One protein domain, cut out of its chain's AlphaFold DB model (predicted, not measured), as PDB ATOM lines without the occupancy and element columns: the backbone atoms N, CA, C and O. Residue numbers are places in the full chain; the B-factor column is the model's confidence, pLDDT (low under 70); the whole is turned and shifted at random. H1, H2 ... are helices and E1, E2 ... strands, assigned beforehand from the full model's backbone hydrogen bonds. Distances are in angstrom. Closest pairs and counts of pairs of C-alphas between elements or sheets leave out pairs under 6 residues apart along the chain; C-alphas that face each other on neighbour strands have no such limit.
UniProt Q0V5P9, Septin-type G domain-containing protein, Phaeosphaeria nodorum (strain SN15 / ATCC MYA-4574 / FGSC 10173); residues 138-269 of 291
ATOM      1  N   ARG A 138      31.239  46.767  -3.603       60.19
ATOM      2  CA  ARG A 138      31.382  45.798  -2.510       60.19
ATOM      3  C   ARG A 138      31.471  44.411  -3.143       60.19
ATOM      4  O   ARG A 138      30.502  43.967  -3.747       60.19
ATOM      5  N   LYS A 139      32.654  43.801  -3.108       70.12
ATOM      6  CA  LYS A 139      32.863  42.476  -3.680       70.12
ATOM      7  C   LYS A 139      32.053  41.496  -2.838       70.12
ATOM      8  O   LYS A 139      32.131  41.561  -1.605       70.12
ATOM      9  N   ASP A 140      31.229  40.686  -3.494       77.62
ATOM     10  CA  ASP A 140      30.508  39.610  -2.824       77.62
ATOM     11  C   ASP A 140      31.511  38.694  -2.123       77.62
ATOM     12  O   ASP A 140      32.617  38.507  -2.642       77.62
ATOM     13  N   PRO A 141      31.172  38.197  -0.924       85.81
ATOM     14  CA  PRO A 141      32.081  37.360  -0.167       85.81
ATOM     15  C   PRO A 141      32.391  36.082  -0.954       85.81
ATOM     16  O   PRO A 141      31.471  35.417  -1.435       85.81
ATOM     17  N   THR A 142      33.674  35.744  -1.074       88.25
ATOM     18  CA  THR A 142      34.126  34.518  -1.742       88.25
ATOM     19  C   THR A 142      33.620  33.316  -0.933       88.25
ATOM     20  O   THR A 142      33.917  33.243   0.261       88.25
ATOM     21  N   PRO A 143      32.797  32.418  -1.506       91.00
ATOM     22  CA  PRO A 143      32.191  31.323  -0.754       91.00
ATOM     23  C   PRO A 143      33.251  30.313  -0.305       91.00
ATOM     24  O   PRO A 143      34.142  29.957  -1.073       91.00
ATOM     25  N   PHE A 144      33.146  29.832   0.933       92.31
ATOM     26  CA  PHE A 144      33.997  28.772   1.460       92.31
ATOM     27  C   PHE A 144      33.196  27.785   2.315       92.31
ATOM     28  O   PHE A 144      32.885  28.065   3.471       92.31
ATOM     29  N   ASN A 145      32.838  26.626   1.763       93.50
ATOM     30  CA  ASN A 145      32.000  25.659   2.473       93.50
ATOM     31  C   ASN A 145      32.861  24.570   3.134       93.50
ATOM     32  O   ASN A 145      33.720  23.965   2.490       93.50
ATOM     33  N   ILE A 146      32.614  24.314   4.418       94.25
ATOM     34  CA  ILE A 146      33.343  23.351   5.250       94.25
ATOM     35  C   ILE A 146      32.351  22.333   5.799       94.25
ATOM     36  O   ILE A 146      31.353  22.722   6.402       94.25
ATOM     37  N   LEU A 147      32.650  21.046   5.657       94.81
ATOM     38  CA  LEU A 147      31.893  19.961   6.276       94.81
ATOM     39  C   LEU A 147      32.657  19.400   7.474       94.81
ATOM     40  O   LEU A 147      33.839  19.086   7.373       94.81
ATOM     41  N   VAL A 148      31.985  19.246   8.611       94.44
ATOM     42  CA  VAL A 148      32.574  18.642   9.809       94.44
ATOM     43  C   VAL A 148      31.928  17.284  10.063       94.44
ATOM     44  O   VAL A 148      30.722  17.184  10.286       94.44
ATOM     45  N   ILE A 149      32.755  16.238  10.050       93.62
ATOM     46  CA  ILE A 149      32.376  14.839  10.259       93.62
ATOM     47  C   ILE A 149      33.123  14.323  11.482       93.62
ATOM     48  O   ILE A 149      34.293  14.626  11.687       93.62
ATOM     49  N   GLY A 150      32.478  13.508  12.305       91.69
ATOM     50  CA  GLY A 150      33.151  12.862  13.424       91.69
ATOM     51  C   GLY A 150      32.248  11.864  14.116       91.69
ATOM     52  O   GLY A 150      31.046  11.814  13.856       91.69
ATOM     53  N   THR A 151      32.815  11.060  15.010       90.69
ATOM     54  CA  THR A 151      32.015  10.112  15.793       90.69
ATOM     55  C   THR A 151      31.106  10.846  16.769       90.69
ATOM     56  O   THR A 151      31.404  11.962  17.202       90.69
ATOM     57  N   LYS A 152      30.015  10.207  17.188       88.31
ATOM     58  CA  LYS A 152      29.192  10.744  18.276       88.31
ATOM     59  C   LYS A 152      30.064  11.051  19.503       88.31
ATOM     60  O   LYS A 152      30.960  10.280  19.843       88.31
ATOM     61  N   ASN A 153      29.826  12.205  20.122       86.44
ATOM     62  CA  ASN A 153      30.543  12.712  21.299       86.44
ATOM     63  C   ASN A 153      32.041  13.041  21.100       86.44
ATOM     64  O   ASN A 153      32.755  13.194  22.086       86.44
ATOM     65  N   CYS A 154      32.531  13.228  19.866       88.69
ATOM     66  CA  CYS A 154      33.920  13.662  19.618       88.69
ATOM     67  C   CYS A 154      34.190  15.161  19.880       88.69
ATOM     68  O   CYS A 154      35.301  15.629  19.662       88.69
ATOM     69  N   GLY A 155      33.185  15.930  20.318       88.75
ATOM     70  CA  GLY A 155      33.303  17.384  20.505       88.75
ATOM     71  C   GLY A 155      33.058  18.212  19.237       88.75
ATOM     72  O   GLY A 155      33.381  19.396  19.207       88.75
ATOM     73  N   LYS A 156      32.459  17.619  18.197       91.06
ATOM     74  CA  LYS A 156      32.165  18.288  16.924       91.06
ATOM     75  C   LYS A 156      31.394  19.605  17.076       91.06
ATOM     76  O   LYS A 156      31.835  20.622  16.558       91.06
ATOM     77  N   SER A 157      30.285  19.614  17.813       89.56
ATOM     78  CA  SER A 157      29.480  20.832  17.981       89.56
ATOM     79  C   SER A 157      30.263  21.944  18.691       89.56
ATOM     80  O   SER A 157      30.186  23.099  18.283       89.56
ATOM     81  N   SER A 158      31.098  21.594  19.678       91.38
ATOM     82  CA  SER A 158      32.006  22.537  20.345       91.38
ATOM     83  C   SER A 158      33.085  23.070  19.401       91.38
ATOM     84  O   SER A 158      33.412  24.252  19.449       91.38
ATOM     85  N   PHE A 159      33.615  22.231  18.506       91.69
ATOM     86  CA  PHE A 159      34.556  22.664  17.472       91.69
ATOM     87  C   PHE A 159      33.906  23.643  16.485       91.69
ATOM     88  O   PHE A 159      34.505  24.654  16.127       91.69
ATOM     89  N   ILE A 160      32.656  23.397  16.095       91.56
ATOM     90  CA  ILE A 160      31.911  24.306  15.222       91.56
ATOM     91  C   ILE A 160      31.634  25.632  15.942       91.56
ATOM     92  O   ILE A 160      31.821  26.693  15.354       91.56
ATOM     93  N   GLU A 161      31.245  25.612  17.216       91.12
ATOM     94  CA  GLU A 161      31.057  26.828  18.019       91.12
ATOM     95  C   GLU A 161      32.363  27.621  18.204       91.12
ATOM     96  O   GLU A 161      32.374  28.856  18.119       91.12
ATOM     97  N   PHE A 162      33.484  26.919  18.363       92.38
ATOM     98  CA  PHE A 162      34.813  27.520  18.361       92.38
ATOM     99  C   PHE A 162      35.120  28.202  17.022       92.38
ATOM    100  O   PHE A 162      35.462  29.385  17.012       92.38
ATOM    101  N   LEU A 163      34.925  27.510  15.891       90.19
ATOM    102  CA  LEU A 163      35.114  28.092  14.558       90.19
ATOM    103  C   LEU A 163      34.218  29.311  14.342       90.19
ATOM    104  O   LEU A 163      34.685  30.322  13.826       90.19
ATOM    105  N   ARG A 164      32.959  29.268  14.792       88.31
ATOM    106  CA  ARG A 164      32.061  30.433  14.741       88.31
ATOM    107  C   ARG A 164      32.630  31.613  15.508       88.31
ATOM    108  O   ARG A 164      32.572  32.732  15.021       88.31
ATOM    109  N   THR A 165      33.168  31.374  16.697       87.31
ATOM    110  CA  THR A 165      33.701  32.436  17.554       87.31
ATOM    111  C   THR A 165      34.973  33.048  16.970       87.31
ATOM    112  O   THR A 165      35.115  34.267  16.977       87.31
ATOM    113  N   VAL A 166      35.873  32.220  16.427       87.62
ATOM    114  CA  VAL A 166      37.147  32.664  15.837       87.62
ATOM    115  C   VAL A 166      36.948  33.349  14.486       87.62
ATOM    116  O   VAL A 166      37.615  34.339  14.199       87.62
ATOM    117  N   LEU A 167      36.023  32.849  13.663       83.94
ATOM    118  CA  LEU A 167      35.741  33.401  12.335       83.94
ATOM    119  C   LEU A 167      34.719  34.544  12.366       83.94
ATOM    120  O   LEU A 167      34.551  35.234  11.363       83.94
ATOM    121  N   ALA A 168      34.027  34.771  13.488       77.19
ATOM    122  CA  ALA A 168      33.086  35.875  13.601       77.19
ATOM    123  C   ALA A 168      33.810  37.220  13.509       77.19
ATOM    124  O   ALA A 168      34.674  37.552  14.324       77.19
ATOM    125  N   LEU A 169      33.363  38.054  12.570       70.75
ATOM    126  CA  LEU A 169      33.814  39.437  12.477       70.75
ATOM    127  C   LEU A 169      33.633  40.165  13.825       70.75
ATOM    128  O   LEU A 169      32.577  40.028  14.473       70.75
ATOM    129  N   PRO A 170      34.613  41.000  14.229       63.81
ATOM    130  CA  PRO A 170      34.491  41.850  15.403       63.81
ATOM    131  C   PRO A 170      33.177  42.630  15.357       63.81
ATOM    132  O   PRO A 170      32.795  43.157  14.309       63.81
ATOM    133  N   LYS A 171      32.489  42.742  16.501       56.41
ATOM    134  CA  LYS A 171      31.122  43.299  16.619       56.41
ATOM    135  C   LYS A 171      30.916  44.664  15.928       56.41
ATOM    136  O   LYS A 171      29.789  44.991  15.587       56.41
ATOM    137  N   LYS A 172      31.987  45.431  15.682       55.31
ATOM    138  CA  LYS A 172      31.976  46.740  15.000       55.31
ATOM    139  C   LYS A 172      31.896  46.688  13.465       55.31
ATOM    140  O   LYS A 172      31.581  47.706  12.864       55.31
ATOM    141  N   LYS A 173      32.190  45.550  12.827       56.12
ATOM    142  CA  LYS A 173      32.247  45.408  11.358       56.12
ATOM    143  C   LYS A 173      31.167  44.501  10.774       56.12
ATOM    144  O   LYS A 173      31.178  44.305   9.567       56.12
ATOM    145  N   ARG A 174      30.260  43.946  11.587       55.91
ATOM    146  CA  ARG A 174      29.230  43.003  11.121       55.91
ATOM    147  C   ARG A 174      28.353  43.674  10.054       55.91
ATOM    148  O   ARG A 174      27.565  44.553  10.412       55.91
ATOM    149  N   PRO A 175      28.475  43.312   8.765       54.53
ATOM    150  CA  PRO A 175      27.483  43.734   7.800       54.53
ATOM    151  C   PRO A 175      26.176  43.023   8.156       54.53
ATOM    152  O   PRO A 175      26.162  41.838   8.481       54.53
ATOM    153  N   ASN A 176      25.074  43.766   8.130       48.78
ATOM    154  CA  ASN A 176      23.731  43.209   8.229       48.78
ATOM    155  C   ASN A 176      23.380  42.565   6.877       48.78
ATOM    156  O   ASN A 176      22.538  43.068   6.136       48.78
ATOM    157  N   THR A 177      24.145  41.549   6.476       53.41
ATOM    158  CA  THR A 177      23.818  40.727   5.316       53.41
ATOM    159  C   THR A 177      22.911  39.613   5.823       53.41
ATOM    160  O   THR A 177      23.315  38.892   6.741       53.41
ATOM    161  N   PRO A 178      21.684  39.477   5.294       50.34
ATOM    162  CA  PRO A 178      20.827  38.370   5.676       50.34
ATOM    163  C   PRO A 178      21.563  37.070   5.362       50.34
ATOM    164  O   PRO A 178      22.146  36.922   4.284       50.34
ATOM    165  N   SER A 179      21.566  36.150   6.326       49.97
ATOM    166  CA  SER A 179      22.025  34.783   6.108       49.97
ATOM    167  C   SER A 179      21.370  34.238   4.833       49.97
ATOM    168  O   SER A 179      20.177  34.498   4.632       49.97
ATOM    169  N   PRO A 180      22.100  33.510   3.966       52.25
ATOM    170  CA  PRO A 180      21.488  32.806   2.853       52.25
ATOM    171  C   PRO A 180      20.304  32.000   3.398       52.25
ATOM    172  O   PRO A 180      20.401  31.447   4.500       52.25
ATOM    173  N   PRO A 181      19.161  32.033   2.701       43.59
ATOM    174  CA  PRO A 181      17.928  31.496   3.238       43.59
ATOM    175  C   PRO A 181      18.126  30.016   3.575       43.59
ATOM    176  O   PRO A 181      18.740  29.267   2.816       43.59
ATOM    177  N   ALA A 182      17.604  29.614   4.735       48.22
ATOM    178  CA  ALA A 182      17.668  28.250   5.262       48.22
ATOM    179  C   ALA A 182      17.028  27.193   4.332       48.22
ATOM    180  O   ALA A 182      17.110  26.004   4.606       48.22
ATOM    181  N   THR A 183      16.444  27.613   3.208       44.19
ATOM    182  CA  THR A 183      15.832  26.777   2.170       44.19
ATOM    183  C   THR A 183      16.811  25.905   1.377       44.19
ATOM    184  O   THR A 183      16.358  25.093   0.581       44.19
ATOM    185  N   ALA A 184      18.131  26.024   1.571       49.00
ATOM    186  CA  ALA A 184      19.113  25.104   0.969       49.00
ATOM    187  C   ALA A 184      19.241  23.757   1.716       49.00
ATOM    188  O   ALA A 184      20.031  22.896   1.321       49.00
ATOM    189  N   VAL A 185      18.505  23.600   2.817       53.44
ATOM    190  CA  VAL A 185      18.489  22.413   3.667       53.44
ATOM    191  C   VAL A 185      17.033  21.965   3.743       53.44
ATOM    192  O   VAL A 185      16.196  22.717   4.236       53.44
ATOM    193  N   GLY A 186      16.702  20.792   3.195       55.22
ATOM    194  CA  GLY A 186      15.357  20.230   3.354       55.22
ATOM    195  C   GLY A 186      15.014  20.111   4.841       55.22
ATOM    196  O   GLY A 186      15.907  19.863   5.649       55.22
ATOM    197  N   GLU A 187      13.750  20.299   5.217       54.50
ATOM    198  CA  GLU A 187      13.316  20.295   6.628       54.50
ATOM    199  C   GLU A 187      13.640  18.970   7.360       54.50
ATOM    200  O   GLU A 187      13.737  18.959   8.584       54.50
ATOM    201  N   ASP A 188      13.944  17.903   6.607       56.22
ATOM    202  CA  ASP A 188      14.339  16.572   7.092       56.22
ATOM    203  C   ASP A 188      15.848  16.266   6.968       56.22
ATOM    204  O   ASP A 188      16.276  15.114   7.083       56.22
ATOM    205  N   SER A 189      16.692  17.256   6.664       66.75
ATOM    206  CA  SER A 189      18.108  16.989   6.404       66.75
ATOM    207  C   SER A 189      18.900  16.730   7.692       66.75
ATOM    208  O   SER A 189      18.978  17.573   8.583       66.75
ATOM    209  N   THR A 190      19.612  15.602   7.714       81.56
ATOM    210  CA  THR A 190      20.611  15.183   8.720       81.56
ATOM    211  C   THR A 190      21.778  16.176   8.890       81.56
ATOM    212  O   THR A 190      22.624  16.018   9.769       81.56
ATOM    213  N   PHE A 191      21.868  17.197   8.033       87.56
ATOM    214  CA  PHE A 191      22.936  18.187   8.033       87.56
ATOM    215  C   PHE A 191      22.423  19.555   8.481       87.56
ATOM    216  O   PHE A 191      21.447  20.078   7.948       87.56
ATOM    217  N   THR A 192      23.127  20.187   9.422       89.00
ATOM    218  CA  THR A 192      22.842  21.570   9.835       89.00
ATOM    219  C   THR A 192      23.817  22.521   9.156       89.00
ATOM    220  O   THR A 192      25.027  22.404   9.340       89.00
ATOM    221  N   SER A 193      23.304  23.493   8.401       89.44
ATOM    222  CA  SER A 193      24.124  24.520   7.746       89.44
ATOM    223  C   SER A 193      24.112  25.827   8.529       89.44
ATOM    224  O   SER A 193      23.074  26.234   9.053       89.44
ATOM    225  N   GLN A 194      25.257  26.501   8.606       88.62
ATOM    226  CA  GLN A 194      25.364  27.829   9.200       88.62
ATOM    227  C   GLN A 194      26.321  28.713   8.418       88.62
ATOM    228  O   GLN A 194      27.473  28.355   8.201       88.62
ATOM    229  N   TYR A 195      25.851  29.895   8.035       89.62
ATOM    230  CA  TYR A 195      26.622  30.848   7.247       89.62
ATOM    231  C   TYR A 195      27.188  31.977   8.105       89.62
ATOM    232  O   TYR A 195      26.471  32.588   8.899       89.62
ATOM    233  N   LEU A 196      28.471  32.276   7.914       88.31
ATOM    234  CA  LEU A 196      29.181  33.374   8.552       88.31
ATOM    235  C   LEU A 196      30.017  34.126   7.517       88.31
ATOM    236  O   LEU A 196      30.719  33.529   6.708       88.31
ATOM    237  N   GLU A 197      30.005  35.453   7.580       87.31
ATOM    238  CA  GLU A 197      30.963  36.269   6.834       87.31
ATOM    239  C   GLU A 197      32.186  36.561   7.703       87.31
ATOM    240  O   GLU A 197      32.047  36.966   8.859       87.31
ATOM    241  N   THR A 198      33.373  36.385   7.127       85.06
ATOM    242  CA  THR A 198      34.674  36.688   7.730       85.06
ATOM    243  C   THR A 198      35.527  37.528   6.774       85.06
ATOM    244  O   THR A 198      35.259  37.598   5.574       85.06
ATOM    245  N   GLU A 199      36.521  38.230   7.308       85.38
ATOM    246  CA  GLU A 199      37.482  39.037   6.551       85.38
ATOM    247  C   GLU A 199      38.867  38.439   6.815       85.38
ATOM    248  O   GLU A 199      39.397  38.583   7.916       85.38
ATOM    249  N   VAL A 200      39.424  37.729   5.831       80.50
ATOM    250  CA  VAL A 200      40.745  37.084   5.905       80.50
ATOM    251  C   VAL A 200      41.655  37.792   4.910       80.50
ATOM    252  O   VAL A 200      41.278  37.959   3.755       80.50
ATOM    253  N   ASP A 201      42.811  38.280   5.361       80.75
ATOM    254  CA  ASP A 201      43.804  38.980   4.528       80.75
ATOM    255  C   ASP A 201      43.252  40.174   3.715       80.75
ATOM    256  O   ASP A 201      43.744  40.516   2.640       80.75
ATOM    257  N   GLY A 202      42.215  40.839   4.239       77.25
ATOM    258  CA  GLY A 202      41.532  41.954   3.569       77.25
ATOM    259  C   GLY A 202      40.525  41.529   2.490       77.25
ATOM    260  O   GLY A 202      39.928  42.388   1.836       77.25
ATOM    261  N   GLU A 203      40.293  40.225   2.313       83.44
ATOM    262  CA  GLU A 203      39.245  39.665   1.463       83.44
ATOM    263  C   GLU A 203      38.025  39.243   2.294       83.44
ATOM    264  O   GLU A 203      38.137  38.622   3.350       83.44
ATOM    265  N   ARG A 204      36.822  39.572   1.805       84.81
ATOM    266  CA  ARG A 204      35.569  39.084   2.392       84.81
ATOM    267  C   ARG A 204      35.346  37.643   1.948       84.81
ATOM    268  O   ARG A 204      35.190  37.396   0.755       84.81
ATOM    269  N   VAL A 205      35.261  36.727   2.900       88.31
ATOM    270  CA  VAL A 205      35.001  35.303   2.681       88.31
ATOM    271  C   VAL A 205      33.685  34.939   3.365       88.31
ATOM    272  O   VAL A 205      33.421  35.340   4.497       88.31
ATOM    273  N   GLY A 206      32.821  34.215   2.663       90.25
ATOM    274  CA  GLY A 206      31.538  33.738   3.171       90.25
ATOM    275  C   GLY A 206      31.661  32.269   3.520       90.25
ATOM    276  O   GLY A 206      31.571  31.433   2.628       90.25
ATOM    277  N   VAL A 207      31.884  31.962   4.791       90.75
ATOM    278  CA  VAL A 207      32.083  30.597   5.270       90.75
ATOM    279  C   VAL A 207      30.738  29.943   5.572       90.75
ATOM    280  O   VAL A 207      29.960  30.469   6.366       90.75
ATOM    281  N   THR A 208      30.484  28.771   4.994       92.25
ATOM    282  CA  THR A 208      29.332  27.930   5.355       92.25
ATOM    283  C   THR A 208      29.827  26.706   6.106       92.25
ATOM    284  O   THR A 208      30.550  25.882   5.550       92.25
ATOM    285  N   LEU A 209      29.449  26.584   7.372       92.81
ATOM    286  CA  LEU A 209      29.760  25.439   8.219       92.81
ATOM    287  C   LEU A 209      28.616  24.429   8.133       92.81
ATOM    288  O   LEU A 209      27.484  24.746   8.495       92.81
ATOM    289  N   TRP A 210      28.929  23.221   7.684       93.44
ATOM    290  CA  TRP A 210      28.021  22.084   7.642       93.44
ATOM    291  C   TRP A 210      28.362  21.117   8.773       93.44
ATOM    292  O   TRP A 210      29.481  20.609   8.858       93.44
ATOM    293  N   ASP A 211      27.392  20.871   9.646       92.56
ATOM    294  CA  ASP A 211      27.464  19.870  10.704       92.56
ATOM    295  C   ASP A 211      26.745  18.600  10.244       92.56
ATOM    296  O   ASP A 211      25.562  18.667   9.917       92.56
ATOM    297  N   SER A 212      27.435  17.458  10.201       92.12
ATOM    298  CA  SER A 212      26.779  16.160   9.966       92.12
ATOM    299  C   SER A 212      26.032  15.671  11.219       92.12
ATOM    300  O   SER A 212      26.063  16.305  12.271       92.12
ATOM    301  N   GLU A 213      25.479  14.466  11.212       89.88
ATOM    302  CA  GLU A 213      25.261  13.741  12.469       89.88
ATOM    303  C   GLU A 213      26.539  13.028  12.930       89.88
ATOM    304  O   GLU A 213      27.512  12.884  12.182       89.88
ATOM    305  N   GLY A 214      26.588  12.659  14.211       88.75
ATOM    306  CA  GLY A 214      27.710  11.911  14.766       88.75
ATOM    307  C   GLY A 214      27.725  10.477  14.241       88.75
ATOM    308  O   GLY A 214      26.733   9.765  14.367       88.75
ATOM    309  N   LEU A 215      28.865  10.033  13.711       89.25
ATOM    310  CA  LEU A 215      29.015   8.664  13.232       89.25
ATOM    311  C   LEU A 215      28.965   7.674  14.402       89.25
ATOM    312  O   LEU A 215      29.710   7.801  15.386       89.25
ATOM    313  N   GLU A 216      28.102   6.674  14.284       88.38
ATOM    314  CA  GLU A 216      27.918   5.613  15.270       88.38
ATOM    315  C   GLU A 216      28.420   4.291  14.704       88.38
ATOM    316  O   GLU A 216      28.003   3.887  13.626       88.38
ATOM    317  N   LYS A 217      29.277   3.575  15.451       85.12
ATOM    318  CA  LYS A 217      29.960   2.352  14.976       85.12
ATOM    319  C   LYS A 217      29.019   1.305  14.364       85.12
ATOM    320  O   LYS A 217      29.434   0.591  13.465       85.12
ATOM    321  N   ASN A 218      27.792   1.215  14.870       87.50
ATOM    322  CA  ASN A 218      26.840   0.170  14.504       87.50
ATOM    323  C   ASN A 218      26.100   0.459  13.188       87.50
ATOM    324  O   ASN A 218      25.503  -0.449  12.626       87.50
ATOM    325  N   ILE A 219      26.112   1.711  12.725       91.00
ATOM    326  CA  ILE A 219      25.365   2.167  11.544       91.00
ATOM    327  C   ILE A 219      26.240   2.977  10.574       91.00
ATOM    328  O   ILE A 219      25.715   3.613   9.663       91.00
ATOM    329  N   VAL A 220      27.572   2.953  10.744       88.00
ATOM    330  CA  VAL A 220      28.514   3.703   9.888       88.00
ATOM    331  C   VAL A 220      28.318   3.350   8.417       88.00
ATOM    332  O   VAL A 220      28.347   4.244   7.575       88.00
ATOM    333  N   ASP A 221      28.053   2.079   8.120       90.25
ATOM    334  CA  ASP A 221      27.880   1.583   6.753       90.25
ATOM    335  C   ASP A 221      26.690   2.231   6.033       90.25
ATOM    336  O   ASP A 221      26.727   2.385   4.818       90.25
ATOM    337  N   PHE A 222      25.664   2.670   6.771       91.00
ATOM    338  CA  PHE A 222      24.536   3.428   6.219       91.00
ATOM    339  C   PHE A 222      24.793   4.938   6.228       91.00
ATOM    340  O   PHE A 222      24.373   5.647   5.318       91.00
ATOM    341  N   GLN A 223      25.514   5.440   7.234       91.12
ATOM    342  CA  GLN A 223      25.809   6.867   7.364       91.12
ATOM    343  C   GLN A 223      26.814   7.368   6.315       91.12
ATOM    344  O   GLN A 223      26.675   8.492   5.836       91.12
ATOM    345  N   LEU A 224      27.810   6.564   5.929       90.75
ATOM    346  CA  LEU A 224      28.805   6.964   4.925       90.75
ATOM    347  C   LEU A 224      28.184   7.214   3.538       90.75
ATOM    348  O   LEU A 224      28.434   8.286   2.991       90.75
ATOM    349  N   PRO A 225      27.332   6.324   2.987       93.06
ATOM    350  CA  PRO A 225      26.595   6.603   1.756       93.06
ATOM    351  C   PRO A 225      25.746   7.873   1.822       93.06
ATOM    352  O   PRO A 225      25.704   8.617   0.848       93.06
ATOM    353  N   ILE A 226      25.115   8.161   2.965       91.44
ATOM    354  CA  ILE A 226      24.331   9.394   3.152       91.44
ATOM    355  C   ILE A 226      25.236  10.629   3.044       91.44
ATOM    356  O   ILE A 226      24.884  11.597   2.375       91.44
ATOM    357  N   VAL A 227      26.425  10.594   3.656       91.44
ATOM    358  CA  VAL A 227      27.413  11.681   3.546       91.44
ATOM    359  C   VAL A 227      27.926  11.834   2.116       91.44
ATOM    360  O   VAL A 227      28.033  12.960   1.632       91.44
ATOM    361  N   THR A 228      28.223  10.733   1.427       92.69
ATOM    362  CA  THR A 228      28.657  10.775   0.024       92.69
ATOM    363  C   THR A 228      27.564  11.351  -0.871       92.69
ATOM    364  O   THR A 228      27.837  12.274  -1.628       92.69
ATOM    365  N   SER A 229      26.318  10.896  -0.718       93.19
ATOM    366  CA  SER A 229      25.169  11.417  -1.463       93.19
ATOM    367  C   SER A 229      24.943  12.907  -1.191       93.19
ATOM    368  O   SER A 229      24.647  13.666  -2.111       93.19
ATOM    369  N   PHE A 230      25.161  13.360   0.046       92.38
ATOM    370  CA  PHE A 230      25.147  14.784   0.367       92.38
ATOM    371  C   PHE A 230      26.244  15.554  -0.384       92.38
ATOM    372  O   PHE A 230      25.951  16.591  -0.977       92.38
ATOM    373  N   LEU A 231      27.487  15.059  -0.401       92.81
ATOM    374  CA  LEU A 231      28.573  15.691  -1.161       92.81
ATOM    375  C   LEU A 231      28.240  15.758  -2.652       92.81
ATOM    376  O   LEU A 231      28.337  16.831  -3.239       92.81
ATOM    377  N   GLU A 232      27.796  14.647  -3.236       93.12
ATOM    378  CA  GLU A 232      27.383  14.560  -4.639       93.12
ATOM    379  C   GLU A 232      26.240  15.523  -4.953       93.12
ATOM    380  O   GLU A 232      26.318  16.237  -5.947       93.12
ATOM    381  N   SER A 233      25.243  15.651  -4.070       91.94
ATOM    382  CA  SER A 233      24.150  16.614  -4.259       91.94
ATOM    383  C   SER A 233      24.657  18.053  -4.404       91.94
ATOM    384  O   SER A 233      24.126  18.813  -5.206       91.94
ATOM    385  N   LYS A 234      25.741  18.421  -3.702       91.38
ATOM    386  CA  LYS A 234      26.348  19.754  -3.818       91.38
ATOM    387  C   LYS A 234      27.094  19.968  -5.126       91.38
ATOM    388  O   LYS A 234      27.212  21.120  -5.534       91.38
ATOM    389  N   PHE A 235      27.586  18.900  -5.754       92.50
ATOM    390  CA  PHE A 235      28.131  18.944  -7.111       92.50
ATOM    391  C   PHE A 235      27.017  18.994  -8.154       92.50
ATOM    392  O   PHE A 235      27.117  19.775  -9.094       92.50
ATOM    393  N   GLU A 236      25.946  18.224  -7.967       92.69
ATOM    394  CA  GLU A 236      24.772  18.227  -8.845       92.69
ATOM    395  C   GLU A 236      24.065  19.589  -8.869       92.69
ATOM    396  O   GLU A 236      23.684  20.055  -9.940       92.69
ATOM    397  N   ASP A 237      23.953  20.280  -7.728       89.62
ATOM    398  CA  ASP A 237      23.392  21.636  -7.652       89.62
ATOM    399  C   ASP A 237      24.136  22.606  -8.594       89.62
ATOM    400  O   ASP A 237      23.524  23.339  -9.380       89.62
ATOM    401  N   THR A 238      25.473  22.587  -8.549       88.50
ATOM    402  CA  THR A 238      26.325  23.428  -9.399       88.50
ATOM    403  C   THR A 238      26.303  22.950 -10.845       88.50
ATOM    404  O   THR A 238      26.159  23.758 -11.760       88.50
ATOM    405  N   PHE A 239      26.397  21.640 -11.065       91.38
ATOM    406  CA  PHE A 239      26.406  21.030 -12.389       91.38
ATOM    407  C   PHE A 239      25.102  21.297 -13.147       91.38
ATOM    408  O   PHE A 239      25.123  21.715 -14.307       91.38
ATOM    409  N   GLY A 240      23.961  21.142 -12.475       92.00
ATOM    410  CA  GLY A 240      22.644  21.434 -13.023       92.00
ATOM    411  C   GLY A 240      22.481  22.906 -13.392       92.00
ATOM    412  O   GLY A 240      21.800  23.223 -14.368       92.00
ATOM    413  N   GLU A 241      23.126  23.824 -12.670       90.00
ATOM    414  CA  GLU A 241      23.176  25.234 -13.059       90.00
ATOM    415  C   GLU A 241      24.140  25.487 -14.229       90.00
ATOM    416  O   GLU A 241      23.815  26.221 -15.164       90.00
ATOM    417  N   GLU A 242      25.317  24.864 -14.225       88.12
ATOM    418  CA  GLU A 242      26.319  25.015 -15.280       88.12
ATOM    419  C   GLU A 242      25.837  24.479 -16.632       88.12
ATOM    420  O   GLU A 242      26.143  25.076 -17.672       88.12
ATOM    421  N   GLN A 243      25.033  23.414 -16.624       92.19
ATOM    422  CA  GLN A 243      24.454  22.803 -17.819       92.19
ATOM    423  C   GLN A 243      23.354  23.665 -18.468       92.19
ATOM    424  O   GLN A 243      23.056  23.495 -19.655       92.19
ATOM    425  N   LYS A 244      22.761  24.626 -17.743       93.62
ATOM    426  CA  LYS A 244      21.738  25.523 -18.303       93.62
ATOM    427  C   LYS A 244      22.339  26.463 -19.349       93.62
ATOM    428  O   LYS A 244      23.387  27.076 -19.152       93.62
ATOM    429  N   VAL A 245      21.607  26.648 -20.451       93.25
ATOM    430  CA  VAL A 245      21.949  27.622 -21.507       93.25
ATOM    431  C   VAL A 245      21.788  29.061 -21.005       93.25
ATOM    432  O   VAL A 245      22.606  29.924 -21.315       93.25
ATOM    433  N   VAL A 246      20.745  29.315 -20.208       91.50
ATOM    434  CA  VAL A 246      20.505  30.594 -19.531       91.50
ATOM    435  C   VAL A 246      20.644  30.365 -18.034       91.50
ATOM    436  O   VAL A 246      19.818  29.681 -17.435       91.50
ATOM    437  N   ARG A 247      21.701  30.931 -17.450       90.88
ATOM    438  CA  ARG A 247      22.047  30.757 -16.035       90.88
ATOM    439  C   ARG A 247      21.525  31.907 -15.187       90.88
ATOM    440  O   ARG A 247      21.489  33.054 -15.646       90.88
ATOM    441  N   ALA A 248      21.161  31.614 -13.947       85.38
ATOM    442  CA  ALA A 248      20.779  32.616 -12.971       85.38
ATOM    443  C   ALA A 248      22.016  33.445 -12.561       85.38
ATOM    444  O   ALA A 248      23.036  32.899 -12.132       85.38
ATOM    445  N   PRO A 249      21.975  34.784 -12.683       79.12
ATOM    446  CA  PRO A 249      23.082  35.618 -12.244       79.12
ATOM    447  C   PRO A 249      23.164  35.598 -10.713       79.12
ATOM    448  O   PRO A 249      22.211  35.964 -10.032       79.12
ATOM    449  N   GLY A 250      24.319  35.207 -10.170       80.12
ATOM    450  CA  GLY A 250      24.570  35.218  -8.724       80.12
ATOM    451  C   GLY A 250      24.453  33.864  -8.024       80.12
ATOM    452  O   GLY A 250      24.461  33.842  -6.793       80.12
ATOM    453  N   VAL A 251      24.385  32.751  -8.767       82.06
ATOM    454  CA  VAL A 251      24.594  31.425  -8.170       82.06
ATOM    455  C   VAL A 251      25.987  31.376  -7.547       82.06
ATOM    456  O   VAL A 251      26.982  31.764  -8.164       82.06
ATOM    457  N   LYS A 252      26.027  30.972  -6.279       83.31
ATOM    458  CA  LYS A 252      27.256  30.814  -5.504       83.31
ATOM    459  C   LYS A 252      27.698  29.360  -5.569       83.31
ATOM    460  O   LYS A 252      26.864  28.476  -5.721       83.31
ATOM    461  N   ASP A 253      28.993  29.144  -5.389       88.25
ATOM    462  CA  ASP A 253      29.552  27.804  -5.266       88.25
ATOM    463  C   ASP A 253      28.988  27.088  -4.025       88.25
ATOM    464  O   ASP A 253      29.076  27.599  -2.898       88.25
ATOM    465  N   THR A 254      28.386  25.921  -4.243       90.12
ATOM    466  CA  THR A 254      27.826  25.041  -3.213       90.12
ATOM    467  C   THR A 254      28.756  23.895  -2.837       90.12
ATOM    468  O   THR A 254      28.471  23.202  -1.858       90.12
ATOM    469  N   HIS A 255      29.870  23.699  -3.549       93.06
ATOM    470  CA  HIS A 255      30.801  22.605  -3.298       93.06
ATOM    471  C   HIS A 255      31.405  22.683  -1.901       93.06
ATOM    472  O   HIS A 255      31.709  23.757  -1.380       93.06
ATOM    473  N   ILE A 256      31.627  21.517  -1.299       94.06
ATOM    474  CA  ILE A 256      32.376  21.408  -0.051       94.06
ATOM    475  C   ILE A 256      33.869  21.481  -0.375       94.06
ATOM    476  O   ILE A 256      34.414  20.595  -1.027       94.06
ATOM    477  N   HIS A 257      34.543  22.531   0.095       94.38
ATOM    478  CA  HIS A 257      35.966  22.759  -0.186       94.38
ATOM    479  C   HIS A 257      36.890  22.061   0.810       94.38
ATOM    480  O   HIS A 257      38.048  21.785   0.507       94.38
ATOM    481  N   CYS A 258      36.404  21.819   2.026       93.38
ATOM    482  CA  CYS A 258      37.189  21.217   3.090       93.38
ATOM    483  C   CYS A 258      36.308  20.327   3.961       93.38
ATOM    484  O   CYS A 258      35.180  20.696   4.298       93.38
ATOM    485  N   VAL A 259      36.846  19.173   4.351       94.31
ATOM    486  CA  VAL A 259      36.203  18.255   5.286       94.31
ATOM    487  C   VAL A 259      37.097  18.087   6.510       94.31
ATOM    488  O   VAL A 259      38.236  17.636   6.394       94.31
ATOM    489  N   PHE A 260      36.578  18.416   7.690       94.19
ATOM    490  CA  PHE A 260      37.228  18.106   8.959       94.19
ATOM    491  C   PHE A 260      36.721  16.770   9.482       94.19
ATOM    492  O   PHE A 260      35.551  16.649   9.840       94.19
ATOM    493  N   LEU A 261      37.616  15.787   9.571       92.00
ATOM    494  CA  LEU A 261      37.350  14.525  10.249       92.00
ATOM    495  C   LEU A 261      37.835  14.606  11.701       92.00
ATOM    496  O   LEU A 261      39.030  14.520  11.979       92.00
ATOM    497  N   VAL A 262      36.898  14.766  12.632       90.44
ATOM    498  CA  VAL A 262      37.166  14.810  14.068       90.44
ATOM    499  C   VAL A 262      37.221  13.385  14.611       90.44
ATOM    500  O   VAL A 262      36.217  12.669  14.675       90.44
ATOM    501  N   LEU A 263      38.421  12.976  15.009       86.88
ATOM    502  CA  LEU A 263      38.671  11.682  15.630       86.88
ATOM    503  C   LEU A 263      38.591  11.815  17.151       86.88
ATOM    504  O   LEU A 263      39.171  12.727  17.733       86.88
ATOM    505  N   ASP A 264      37.888  10.885  17.800       83.38
ATOM    506  CA  ASP A 264      37.875  10.805  19.261       83.38
ATOM    507  C   ASP A 264      39.276  10.403  19.763       83.38
ATOM    508  O   ASP A 264      39.723   9.282  19.481       83.38
ATOM    509  N   PRO A 265      39.977  11.268  20.523       76.75
ATOM    510  CA  PRO A 265      41.329  10.984  20.997       76.75
ATOM    511  C   PRO A 265      41.383   9.752  21.909       76.75
ATOM    512  O   PRO A 265      42.404   9.070  21.956       76.75
ATOM    513  N   ARG A 266      40.280   9.393  22.587       74.75
ATOM    514  CA  ARG A 266      40.214   8.169  23.406       74.75
ATOM    515  C   ARG A 266      40.277   6.903  22.558       74.75
ATOM    516  O   ARG A 266      40.743   5.867  23.023       74.75
ATOM    517  N   ARG A 267      39.797   6.985  21.318       64.19
ATOM    518  CA  ARG A 267      39.760   5.882  20.352       64.19
ATOM    519  C   ARG A 267      40.945   5.909  19.386       64.19
ATOM    520  O   ARG A 267      41.236   4.880  18.787       64.19
ATOM    521  N   ALA A 268      41.629   7.047  19.267       61.59
ATOM    522  CA  ALA A 268      42.820   7.218  18.436       61.59
ATOM    523  C   ALA A 268      44.051   6.447  18.955       61.59
ATOM    524  O   ALA A 268      44.934   6.125  18.170       61.59
ATOM    525  N   ASN A 269      44.089   6.097  20.247       57.09
ATOM    526  CA  ASN A 269      45.178   5.312  20.851       57.09
ATOM    527  C   ASN A 269      45.074   3.795  20.601       57.09
ATOM    528  O   ASN A 269      45.921   3.037  21.068       57.09
TER     529      ASN A 269
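What this domain is: This is residues 138 to 269 of the 291 residues of the protein "Septin-type G domain-containing protein" of Phaeosphaeria nodorum (strain SN15 / ATCC MYA-4574 / FGSC 10173) (UniProt Q0V5P9). A strongly twisted sheet of four strands has H1 packed along one face, while the long H2 runs past it, only grazing it with residues 227 to 235. Residues 243 to 249, after H2, stick out. The printed part has 132 residues, with three named helices and four named strands in the order E1 H1 E2 E3 H2 E4 H3; the mixed sheet runs E2 E3 E1 E4, and the class is mixed, helices and strands. It is only just compact, close to loose, with a radius of gyration of the C-alphas of 16.4 A and spans of 48 by 41 by 26 A.

How they stand to each other: Inner strand E1, residues 142 to 150, is parallel to E3, residues 203 to 211, with N 144 and O 206 at 2.8 A, and to edge strand E4, residues 256 to 262, with N 149 and O 260 at 2.8 A. H1, residues 156 to 167, makes two layers, a helix on one face of the sheet, at a height of 8.2 A over E3 and E1; its closest C-alpha pair with E3 is Ile 160 and Leu 209, 7.4 A. E2, residues 192 to 200, bends by 52 degrees at residue 197 and forms an antiparallel hairpin with E3, N 196 and O 207 at 2.8 A. E3, H2, residues 220 to 242, and E4 form a split strand-helix-strand unit, two same-way strands with E1 between them, its crossover right-handed. The closest C-alphas of H2 and E4 are Leu 231 and Ile 256, 7.0 A. H3, residues 265 to 268, is not on the sheet. Every O i to N i+4 pair is within hydrogen-bond range in H1, 16 of 19 in H2; H3 is too short for one.

Where its parts are: E1 begins at C-alpha 142 (34.126, 34.518, -1.742) and is 26.5 A long. H1 is 16.2 A, E2 24.0 A, E3 24.8 A, H2 33.1 A and E4 16.3 A. H3 ends at C-alpha 268 (42.820, 7.218, 18.436).

The domain as a whole: The C-alphas of Val 246 and Asn 269 are the farthest apart, 53.7 A. The printed part has no cut. The links H1 to E2 and H2 to E4 are long. Mean pLDDT of the printed part is 82.5; residues 138, 170 to 189 and 267 to 269 are under 70.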